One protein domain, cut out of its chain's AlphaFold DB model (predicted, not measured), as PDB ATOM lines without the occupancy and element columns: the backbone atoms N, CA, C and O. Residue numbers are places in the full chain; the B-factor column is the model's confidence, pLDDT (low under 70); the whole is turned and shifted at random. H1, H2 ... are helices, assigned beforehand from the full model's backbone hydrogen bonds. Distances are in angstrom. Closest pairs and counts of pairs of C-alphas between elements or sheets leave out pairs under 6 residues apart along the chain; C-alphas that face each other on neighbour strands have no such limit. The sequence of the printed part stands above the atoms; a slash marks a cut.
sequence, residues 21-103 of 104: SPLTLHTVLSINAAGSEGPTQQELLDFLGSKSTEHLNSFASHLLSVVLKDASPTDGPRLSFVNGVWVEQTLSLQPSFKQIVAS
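What this domain is: This is residues 21 to 103 of the 104 residues of the protein "Putative Serpin family protein" of Medicago truncatula (UniProt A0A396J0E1). H3, the longest helix, packs with H2 and short H4 round H1, each running opposite to H1; a long link loops out beyond H3 and returns to H4, its residues 86 to 92 sticking out. The printed part has 83 residues with four named helices, H1 to H4, and no named strand: all helix, only just loose, close to compact, radius of gyration of the C-alphas 14.4 A, spans 45 by 32 by 20 A.

How they stand to each other: H3, residues 53 to 67, touches the hub H1, residues 22 to 34, at a shallow tilt of 33 degrees, only just short of steep; their closest C-alphas, Ala 34 and Thr 53, are 5.6 A apart. H2, residues 38 to 47, forms a helical hairpin with H1, touching residues 29 to 34 alone; closest C-alphas Ala 33 and Gln 41, 5.0 A. H4, residues 95 to 101, touches H1 at residues 31 to 34 alone; closest C-alphas Ile 31 and Val 101, 6.6 A. In the four helices every O i to N i+4 pair is within hydrogen-bond range.

Where its parts are: H3 measures 20.1 A, H1 18.4 A, H2 14.5 A, H4 10.1 A. C-alpha 22 is at (7.032, 113.705, 24.383), C-alpha 101 at (2.465, 131.396, 22.588).

The domain as a whole: The farthest C-alphas, Gly 38 and Asp 75, are 46.2 A apart. The printed part has no cut; the link H3 to H4, 27 residues, is long. No printed residue is under pLDDT 70.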
ATOM      1  N   SER A  21       2.788 112.286  25.761       87.06
ATOM      2  CA  SER A  21       3.268 112.848  24.501       87.06
ATOM      3  C   SER A  21       4.597 113.567  24.750       87.06
ATOM      4  O   SER A  21       4.588 114.655  25.337       87.06
ATOM      5  N   PRO A  22       5.749 113.004  24.324       85.81
ATOM      6  CA  PRO A  22       7.032 113.705  24.383       85.81
ATOM      7  C   PRO A  22       6.978 115.056  23.669       85.81
ATOM      8  O   PRO A  22       7.574 116.023  24.132       85.81
ATOM      9  N   LEU A  23       6.215 115.125  22.576       84.62
ATOM     10  CA  LEU A  23       6.041 116.328  21.777       84.62
ATOM     11  C   LEU A  23       5.327 117.443  22.549       84.62
ATOM     12  O   LEU A  23       5.794 118.575  22.544       84.62
ATOM     13  N   THR A  24       4.244 117.133  23.267       85.75
ATOM     14  CA  THR A  24       3.539 118.133  24.089       85.75
ATOM     15  C   THR A  24       4.461 118.712  25.159       85.75
ATOM     16  O   THR A  24       4.493 119.921  25.373       85.75
ATOM     17  N   LEU A  25       5.259 117.860  25.803       87.44
ATOM     18  CA  LEU A  25       6.195 118.298  26.833       87.44
ATOM     19  C   LEU A  25       7.341 119.135  26.254       87.44
ATOM     20  O   LEU A  25       7.695 120.162  26.826       87.44
ATOM     21  N   HIS A  26       7.867 118.735  25.095       88.00
ATOM     22  CA  HIS A  26       8.846 119.517  24.351       88.00
ATOM     23  C   HIS A  26       8.301 120.915  24.027       88.00
ATOM     24  O   HIS A  26       8.976 121.902  24.291       88.00
ATOM     25  N   THR A  27       7.066 121.023  23.529       87.69
ATOM     26  CA  THR A  27       6.433 122.315  23.224       87.69
ATOM     27  C   THR A  27       6.305 123.212  24.453       87.69
ATOM     28  O   THR A  27       6.685 124.380  24.394       87.69
ATOM     29  N   VAL A  28       5.837 122.682  25.586       90.38
ATOM     30  CA  VAL A  28       5.730 123.464  26.830       90.38
ATOM     31  C   VAL A  28       7.103 123.950  27.300       90.38
ATOM     32  O   VAL A  28       7.238 125.098  27.719       90.38
ATOM     33  N   LEU A  29       8.141 123.118  27.214       92.12
ATOM     34  CA  LEU A  29       9.502 123.529  27.566       92.12
ATOM     35  C   LEU A  29      10.059 124.579  26.594       92.12
ATOM     36  O   LEU A  29      10.712 125.516  27.047       92.12
ATOM     37  N   SER A  30       9.744 124.494  25.298       92.12
ATOM     38  CA  SER A  30      10.103 125.531  24.322       92.12
ATOM     39  C   SER A  30       9.439 126.874  24.626       92.12
ATOM     40  O   SER A  30      10.107 127.906  24.578       92.12
ATOM     41  N   ILE A  31       8.156 126.870  25.007       91.88
ATOM     42  CA  ILE A  31       7.445 128.080  25.449       91.88
ATOM     43  C   ILE A  31       8.137 128.680  26.681       91.88
ATOM     44  O   ILE A  31       8.378 129.883  26.722       91.88
ATOM     45  N   ASN A  32       8.513 127.853  27.662       93.12
ATOM     46  CA  ASN A  32       9.254 128.326  28.835       93.12
ATOM     47  C   ASN A  32      10.626 128.906  28.456       93.12
ATOM     48  O   ASN A  32      10.996 129.957  28.970       93.12
ATOM     49  N   ALA A  33      11.347 128.279  27.522       95.12
ATOM     50  CA  ALA A  33      12.634 128.781  27.043       95.12
ATOM     51  C   ALA A  33      12.482 130.170  26.402       95.12
ATOM     52  O   ALA A  33      13.241 131.085  26.724       95.12
ATOM     53  N   ALA A  34      11.453 130.352  25.569       92.25
ATOM     54  CA  ALA A  34      11.128 131.625  24.930       92.25
ATOM     55  C   ALA A  34      10.692 132.729  25.910       92.25
ATOM     56  O   ALA A  34      10.821 133.909  25.592       92.25
ATOM     57  N   GLY A  35      10.171 132.363  27.085       92.75
ATOM     58  CA  GLY A  35       9.784 133.296  28.150       92.75
ATOM     59  C   GLY A  35      10.857 133.533  29.216       92.75
ATOM     60  O   GLY A  35      10.587 134.226  30.194       92.75
ATOM     61  N   SER A  36      12.041 132.939  29.063       95.00
ATOM     62  CA  SER A  36      13.142 133.001  30.030       95.00
ATOM     63  C   SER A  36      14.390 133.625  29.412       95.00
ATOM     64  O   SER A  36      14.511 133.695  28.193       95.00
ATOM     65  N   GLU A  37      15.339 134.040  30.250       94.38
ATOM     66  CA  GLU A  37      16.637 134.576  29.830       94.38
ATOM     67  C   GLU A  37      17.762 134.029  30.724       94.38
ATOM     68  O   GLU A  37      17.516 133.460  31.794       94.38
ATOM     69  N   GLY A  38      19.013 134.206  30.288       96.56
ATOM     70  CA  GLY A  38      20.194 133.857  31.075       96.56
ATOM     71  C   GLY A  38      20.315 132.350  31.357       96.56
ATOM     72  O   GLY A  38      20.015 131.541  30.476       96.56
ATOM     73  N   PRO A  39      20.758 131.947  32.566       97.81
ATOM     74  CA  PRO A  39      21.001 130.540  32.893       97.81
ATOM     75  C   PRO A  39      19.781 129.633  32.694       97.81
ATOM     76  O   PRO A  39      19.919 128.543  32.150       97.81
ATOM     77  N   THR A  40      18.583 130.102  33.055       97.81
ATOM     78  CA  THR A  40      17.341 129.326  32.907       97.81
ATOM     79  C   THR A  40      17.055 128.990  31.446       97.81
ATOM     80  O   THR A  40      16.711 127.854  31.126       97.81
ATOM     81  N   GLN A  41      17.222 129.964  30.546       96.75
ATOM     82  CA  GLN A  41      17.035 129.729  29.117       96.75
ATOM     83  C   GLN A  41      18.071 128.734  28.593       96.75
ATOM     84  O   GLN A  41      17.717 127.837  27.830       96.75
ATOM     85  N   GLN A  42      19.327 128.861  29.028       97.12
ATOM     86  CA  GLN A  42      20.400 127.973  28.589       97.12
ATOM     87  C   GLN A  42      20.157 126.521  29.014       97.12
ATOM     88  O   GLN A  42      20.258 125.627  28.181       97.12
ATOM     89  N   GLU A  43      19.755 126.279  30.265       97.38
ATOM     90  CA  GLU A  43      19.432 124.928  30.744       97.38
ATOM     91  C   GLU A  43      18.288 124.289  29.944       97.38
ATOM     92  O   GLU A  43      18.346 123.105  29.603       97.38
ATOM     93  N   LEU A  44      17.258 125.072  29.601       96.75
ATOM     94  CA  LEU A  44      16.142 124.600  28.781       96.75
ATOM     95  C   LEU A  44      16.576 124.297  27.342       96.75
ATOM     96  O   LEU A  44      16.170 123.276  26.787       96.75
ATOM     97  N   LEU A  45      17.407 125.150  26.740       96.06
ATOM     98  CA  LEU A  45      17.953 124.937  25.399       96.06
ATOM     99  C   LEU A  45      18.836 123.686  25.338       96.06
ATOM    100  O   LEU A  45      18.651 122.861  24.442       96.06
ATOM    101  N   ASP A  46      19.721 123.508  26.319       95.50
ATOM    102  CA  ASP A  46      20.597 122.340  26.427       95.50
ATOM    103  C   ASP A  46      19.780 121.058  26.610       95.50
ATOM    104  O   ASP A  46      20.022 120.055  25.934       95.50
ATOM    105  N   PHE A  47      18.758 121.100  27.472       92.81
ATOM    106  CA  PHE A  47      17.850 119.975  27.684       92.81
ATOM    107  C   PHE A  47      17.081 119.593  26.412       92.81
ATOM    108  O   PHE A  47      16.899 118.407  26.127       92.81
ATOM    109  N   LEU A  48      16.643 120.588  25.637       91.75
ATOM    110  CA  LEU A  48      15.927 120.398  24.371       91.75
ATOM    111  C   LEU A  48      16.866 120.124  23.183       91.75
ATOM    112  O   LEU A  48      16.390 119.877  22.076       91.75
ATOM    113  N   GLY A  49      18.186 120.163  23.383       92.44
ATOM    114  CA  GLY A  49      19.175 119.968  22.323       92.44
ATOM    115  C   GLY A  49      19.131 121.048  21.237       92.44
ATOM    116  O   GLY A  49      19.437 120.766  20.077       92.44
ATOM    117  N   SER A  50      18.731 122.274  21.586       93.62
ATOM    118  CA  SER A  50      18.605 123.395  20.652       93.62
ATOM    119  C   SER A  50      19.631 124.488  20.925       93.62
ATOM    120  O   SER A  50      20.043 124.710  22.055       93.62
ATOM    121  N   LYS A  51      20.022 125.211  19.873       91.44
ATOM    122  CA  LYS A  51      20.960 126.338  19.969       91.44
ATOM    123  C   LYS A  51      20.280 127.667  20.296       91.44
ATOM    124  O   LYS A  51      20.957 128.591  20.726       91.44
ATOM    125  N   SER A  52      18.978 127.784  20.028       93.62
ATOM    126  CA  SER A  52      18.217 129.011  20.268       93.62
ATOM    127  C   SER A  52      16.712 128.752  20.356       93.62
ATOM    128  O   SER A  52      16.221 127.677  19.976       93.62
ATOM    129  N   THR A  53      15.972 129.740  20.857       90.75
ATOM    130  CA  THR A  53      14.505 129.707  20.947       90.75
ATOM    131  C   THR A  53      13.855 129.866  19.572       90.75
ATOM    132  O   THR A  53      12.834 129.238  19.312       90.75
ATOM    133  N   GLU A  54      14.475 130.583  18.632       89.25
ATOM    134  CA  GLU A  54      14.005 130.676  17.241       89.25
ATOM    135  C   GLU A  54      14.035 129.313  16.548       89.25
ATOM    136  O   GLU A  54      13.102 128.958  15.825       89.25
ATOM    137  N   HIS A  55      15.084 128.523  16.797       89.50
ATOM    138  CA  HIS A  55      15.174 127.162  16.276       89.50
ATOM    139  C   HIS A  55      14.066 126.267  16.854       89.50
ATOM    140  O   HIS A  55      13.432 125.523  16.105       89.50
ATOM    141  N   LEU A  56      13.764 126.398  18.152       89.38
ATOM    142  CA  LEU A  56      12.653 125.683  18.793       89.38
ATOM    143  C   LEU A  56      11.285 126.092  18.232       89.38
ATOM    144  O   LEU A  56      10.445 125.224  17.989       89.38
ATOM    145  N   ASN A  57      11.064 127.390  18.012       83.88
ATOM    146  CA  ASN A  57       9.820 127.921  17.453       83.88
ATOM    147  C   ASN A  57       9.608 127.414  16.019       83.88
ATOM    148  O   ASN A  57       8.553 126.873  15.704       83.88
ATOM    149  N   SER A  58      10.640 127.505  15.173       85.25
ATOM    150  CA  SER A  58      10.598 127.019  13.787       85.25
ATOM    151  C   SER A  58      10.307 125.516  13.710       85.25
ATOM    152  O   SER A  58       9.438 125.076  12.951       85.25
ATOM    153  N   PHE A  59      10.977 124.722  14.551       84.38
ATOM    154  CA  PHE A  59      10.745 123.282  14.636       84.38
ATOM    155  C   PHE A  59       9.303 122.951  15.046       84.38
ATOM    156  O   PHE A  59       8.665 122.091  14.435       84.38
ATOM    157  N   ALA A  60       8.761 123.665  16.034       82.31
ATOM    158  CA  ALA A  60       7.382 123.481  16.467       82.31
ATOM    159  C   ALA A  60       6.367 123.859  15.379       82.31
ATOM    160  O   ALA A  60       5.456 123.076  15.106       82.31
ATOM    161  N   SER A  61       6.550 124.991  14.693       81.19
ATOM    162  CA  SER A  61       5.687 125.383  13.569       81.19
ATOM    163  C   SER A  61       5.705 124.347  12.436       81.19
ATOM    164  O   SER A  61       4.665 124.048  11.840       81.19
ATOM    165  N   HIS A  62       6.864 123.743  12.151       85.06
ATOM    166  CA  HIS A  62       6.967 122.662  11.167       85.06
ATOM    167  C   HIS A  62       6.197 121.405  11.603       85.06
ATOM    168  O   HIS A  62       5.422 120.844  10.826       85.06
ATOM    169  N   LEU A  63       6.347 120.988  12.861       83.50
ATOM    170  CA  LEU A  63       5.616 119.848  13.417       83.50
ATOM    171  C   LEU A  63       4.100 120.057  13.390       83.50
ATOM    172  O   LEU A  63       3.371 119.145  13.003       83.50
ATOM    173  N   LEU A  64       3.623 121.248  13.753       81.44
ATOM    174  CA  LEU A  64       2.197 121.579  13.752       81.44
ATOM    175  C   LEU A  64       1.596 121.557  12.346       81.44
ATOM    176  O   LEU A  64       0.519 121.003  12.137       81.44
ATOM    177  N   SER A  65       2.305 122.134  11.377       82.38
ATOM    178  CA  SER A  65       1.813 122.266  10.001       82.38
ATOM    179  C   SER A  65       1.867 120.970   9.192       82.38
ATOM    180  O   SER A  65       1.034 120.778   8.301       82.38
ATOM    181  N   VAL A  66       2.827 120.087   9.483       83.12
ATOM    182  CA  VAL A  66       3.065 118.868   8.693       83.12
ATOM    183  C   VAL A  66       2.673 117.605   9.449       83.12
ATOM    184  O   VAL A  66       1.935 116.782   8.915       83.12
ATOM    185  N   VAL A  67       3.155 117.435  10.681       81.44
ATOM    186  CA  VAL A  67       3.064 116.159  11.415       81.44
ATOM    187  C   VAL A  67       1.764 116.041  12.204       81.44
ATOM    188  O   VAL A  67       1.165 114.971  12.243       81.44
ATOM    189  N   LEU A  68       1.314 117.134  12.820       85.50
ATOM    190  CA  LEU A  68       0.089 117.174  13.626       85.50
ATOM    191  C   LEU A  68      -1.140 117.643  12.845       85.50
ATOM    192  O   LEU A  68      -2.196 117.873  13.436       85.50
ATOM    193  N   LYS A  69      -1.016 117.773  11.521       87.00
ATOM    194  CA  LYS A  69      -2.135 118.126  10.657       87.00
ATOM    195  C   LYS A  69      -3.226 117.064  10.774       87.00
ATOM    196  O   LYS A  69      -2.960 115.875  10.619       87.00
ATOM    197  N   ASP A  70      -4.456 117.512  11.017       88.81
ATOM    198  CA  ASP A  70      -5.613 116.625  11.043       88.81
ATOM    199  C   ASP A  70      -5.775 115.938   9.678       88.81
ATOM    200  O   ASP A  70      -5.974 116.595   8.652       88.81
ATOM    201  N   ALA A  71      -5.655 114.612   9.682       90.81
ATOM    202  CA  ALA A  71      -5.759 113.778   8.495       90.81
ATOM    203  C   ALA A  71      -7.159 113.165   8.338       90.81
ATOM    204  O   ALA A  71      -7.401 112.443   7.371       90.81
ATOM    205  N   SER A  72      -8.099 113.468   9.240       92.94
ATOM    206  CA  SER A  72      -9.484 112.995   9.141       92.94
ATOM    207  C   SER A  72     -10.199 113.338   7.821       92.94
ATOM    208  O   SER A  72     -10.983 112.504   7.370       92.94
ATOM    209  N   PRO A  73      -9.912 114.460   7.117       93.12
ATOM    210  CA  PRO A  73     -10.512 114.729   5.804       93.12
ATOM    211  C   PRO A  73     -10.067 113.774   4.688       93.12
ATOM    212  O   PRO A  73     -10.658 113.778   3.612       93.12
ATOM    213  N   THR A  74      -9.007 112.996   4.913       93.56
ATOM    214  CA  THR A  74      -8.450 112.026   3.959       93.56
ATOM    215  C   THR A  74      -8.479 110.606   4.531       93.56
ATOM    216  O   THR A  74      -7.541 109.843   4.312       93.56
ATOM    217  N   ASP A  75      -9.501 110.284   5.334       93.81
ATOM    218  CA  ASP A  75      -9.682 108.995   6.029       93.81
ATOM    219  C   ASP A  75      -8.519 108.601   6.966       93.81
ATOM    220  O   ASP A  75      -8.326 107.434   7.312       93.81
ATOM    221  N   GLY A  76      -7.724 109.585   7.390       92.06
ATOM    222  CA  GLY A  76      -6.610 109.414   8.314       92.06
ATOM    223  C   GLY A  76      -6.984 109.670   9.779       92.06
ATOM    224  O   GLY A  76      -8.135 109.957  10.116       92.06
ATOM    225  N   PRO A  77      -5.999 109.584  10.691       91.56
ATOM    226  CA  PRO A  77      -6.218 109.847  12.105       91.56
ATOM    227  C   PRO A  77      -6.672 111.284  12.360       91.56
ATOM    228  O   PRO A  77      -6.096 112.239  11.833       91.56
ATOM    229  N   ARG A  78      -7.655 111.434  13.250       92.25
ATOM    230  CA  ARG A  78      -8.020 112.736  13.798       92.25
ATOM    231  C   ARG A  78      -7.013 113.141  14.866       92.25
ATOM    232  O   ARG A  78      -6.896 112.467  15.890       92.25
ATOM    233  N   LEU A  79      -6.330 114.258  14.646       89.69
ATOM    234  CA  LEU A  79      -5.362 114.817  15.586       89.69
ATOM    235  C   LEU A  79      -5.810 116.199  16.056       89.69
ATOM    236  O   LEU A  79      -6.328 117.004  15.289       89.69
ATOM    237  N   SER A  80      -5.616 116.463  17.345       88.06
ATOM    238  CA  SER A  80      -5.819 117.775  17.950       88.06
ATOM    239  C   SER A  80      -4.683 118.033  18.926       88.06
ATOM    240  O   SER A  80      -4.301 117.148  19.696       88.06
ATOM    241  N   PHE A  81      -4.133 119.239  18.868       85.81
ATOM    242  CA  PHE A  81      -3.025 119.676  19.699       85.81
ATOM    243  C   PHE A  81      -3.347 121.066  20.230       85.81
ATOM    244  O   PHE A  81      -3.733 121.946  19.466       85.81
ATOM    245  N   VAL A  82      -3.261 121.233  21.547       84.81
ATOM    246  CA  VAL A  82      -3.655 122.464  22.236       84.81
ATOM    247  C   VAL A  82      -2.641 122.746  23.332       84.81
ATOM    248  O   VAL A  82      -2.332 121.862  24.131       84.81
ATOM    249  N   ASN A  83      -2.171 123.990  23.390       83.69
ATOM    250  CA  ASN A  83      -1.352 124.515  24.477       83.69
ATOM    251  C   ASN A  83      -1.994 125.786  25.033       83.69
ATOM    252  O   ASN A  83      -2.785 126.447  24.362       83.69
ATOM    253  N   GLY A  84      -1.647 126.134  26.267       86.06
ATOM    254  CA  GLY A  84      -2.117 127.362  26.892       86.06
ATOM    255  C   GLY A  84      -1.212 127.786  28.036       86.06
ATOM    256  O   GLY A  84      -0.569 126.955  28.678       86.06
ATOM    257  N   VAL A  85      -1.171 129.093  28.276       89.31
ATOM    258  CA  VAL A  85      -0.446 129.705  29.388       89.31
ATOM    259  C   VAL A  85      -1.452 130.473  30.233       89.31
ATOM    260  O   VAL A  85      -2.141 131.361  29.732       89.31
ATOM    261  N   TRP A  86      -1.515 130.140  31.518       91.50
ATOM    262  CA  TRP A  86      -2.290 130.870  32.516       91.50
ATOM    263  C   TRP A  86      -1.321 131.559  33.465       91.50
ATOM    264  O   TRP A  86      -0.407 130.925  33.991       91.50
ATOM    265  N   VAL A  87      -1.521 132.857  33.667       92.19
ATOM    266  CA  VAL A  87      -0.742 133.669  34.602       92.19
ATOM    267  C   VAL A  87      -1.659 134.302  35.632       92.19
ATOM    268  O   VAL A  87      -2.864 134.432  35.415       92.19
ATOM    269  N   GLU A  88      -1.073 134.678  36.762       96.56
ATOM    270  CA  GLU A  88      -1.762 135.431  37.804       96.56
ATOM    271  C   GLU A  88      -2.278 136.769  37.234       96.56
ATOM    272  O   GLU A  88      -1.625 137.389  36.394       96.56
ATOM    273  N   GLN A  89      -3.484 137.180  37.637       94.75
ATOM    274  CA  GLN A  89      -4.235 138.255  36.984       94.75
ATOM    275  C   GLN A  89      -3.558 139.628  37.098       94.75
ATOM    276  O   GLN A  89      -3.748 140.470  36.217       94.75
ATOM    277  N   THR A  90      -2.783 139.876  38.157       97.12
ATOM    278  CA  THR A  90      -2.048 141.140  38.317       97.12
ATOM    279  C   THR A  90      -0.799 141.220  37.436       97.12
ATOM    280  O   THR A  90      -0.278 142.313  37.208       97.12
ATOM    281  N   LEU A  91      -0.338 140.093  36.882       94.94
ATOM    282  CA  LEU A  91       0.817 140.042  35.994       94.94
ATOM    283  C   LEU A  91       0.432 140.339  34.541       94.94
ATOM    284  O   LEU A  91      -0.567 139.863  34.003       94.94
ATOM    285  N   SER A  92       1.293 141.096  33.865       93.56
ATOM    286  CA  SER A  92       1.171 141.370  32.434       93.56
ATOM    287  C   SER A  92       2.249 140.629  31.653       93.56
ATOM    288  O   SER A  92       3.439 140.813  31.890       93.56
ATOM    289  N   LEU A  93       1.832 139.817  30.681       92.69
ATOM    290  CA  LEU A  93       2.750 139.180  29.738       92.69
ATOM    291  C   LEU A  93       3.249 140.184  28.695       92.69
ATOM    292  O   LEU A  93       2.454 140.959  28.149       92.69
ATOM    293  N   GLN A  94       4.538 140.102  28.359       93.44
ATOM    294  CA  GLN A  94       5.108 140.881  27.262       93.44
ATOM    295  C   GLN A  94       4.389 140.568  25.935       93.44
ATOM    296  O   GLN A  94       4.098 139.399  25.657       93.44
ATOM    297  N   PRO A  95       4.108 141.576  25.084       94.00
ATOM    298  CA  PRO A  95       3.440 141.356  23.800       94.00
ATOM    299  C   PRO A  95       4.172 140.368  22.881       94.00
ATOM    300  O   PRO A  95       3.525 139.527  22.261       94.00
ATOM    301  N   SER A  96       5.505 140.430  22.842       90.69
ATOM    302  CA  SER A  96       6.365 139.503  22.092       90.69
ATOM    303  C   SER A  96       6.157 138.052  22.532       90.69
ATOM    304  O   SER A  96       5.956 137.168  21.705       90.69
ATOM    305  N   PHE A  97       6.106 137.806  23.842       90.69
ATOM    306  CA  PHE A  97       5.864 136.473  24.384       90.69
ATOM    307  C   PHE A  97       4.462 135.945  24.037       90.69
ATOM    308  O   PHE A  97       4.311 134.783  23.664       90.69
ATOM    309  N   LYS A  98       3.429 136.800  24.077       91.25
ATOM    310  CA  LYS A  98       2.066 136.410  23.663       91.25
ATOM    311  C   LYS A  98       2.012 135.957  22.202       91.25
ATOM    312  O   LYS A  98       1.308 134.998  21.899       91.25
ATOM    313  N   GLN A  99       2.747 136.629  21.311       89.00
ATOM    314  CA  GLN A  99       2.829 136.245  19.898       89.00
ATOM    315  C   GLN A  99       3.461 134.864  19.725       89.00
ATOM    316  O   GLN A  99       2.960 134.063  18.943       89.00
ATOM    317  N   ILE A 100       4.510 134.566  20.498       85.50
ATOM    318  CA  ILE A 100       5.144 133.247  20.500       85.50
ATOM    319  C   ILE A 100       4.141 132.181  20.951       85.50
ATOM    320  O   ILE A 100       3.921 131.222  20.222       85.50
ATOM    321  N   VAL A 101       3.462 132.366  22.088       86.56
ATOM    322  CA  VAL A 101       2.465 131.396  22.588       86.56
ATOM    323  C   VAL A 101       1.328 131.165  21.587       86.56
ATOM    324  O   VAL A 101       0.885 130.035  21.428       86.56
ATOM    325  N   ALA A 102       0.882 132.207  20.880       84.62
ATOM    326  CA  ALA A 102      -0.166 132.099  19.863       84.62
ATOM    327  C   ALA A 102       0.279 131.393  18.565       84.62
ATOM    328  O   ALA A 102      -0.561 131.104  17.717       84.62
ATOM    329  N   SER A 103       1.582 131.150  18.392       75.94
ATOM    330  CA  SER A 103       2.137 130.434  17.235       75.94
ATOM    331  C   SER A 103       2.258 128.913  17.440       75.94
ATOM    332  O   SER A 103       2.660 128.212  16.507       75.94
TER     333      SER A 103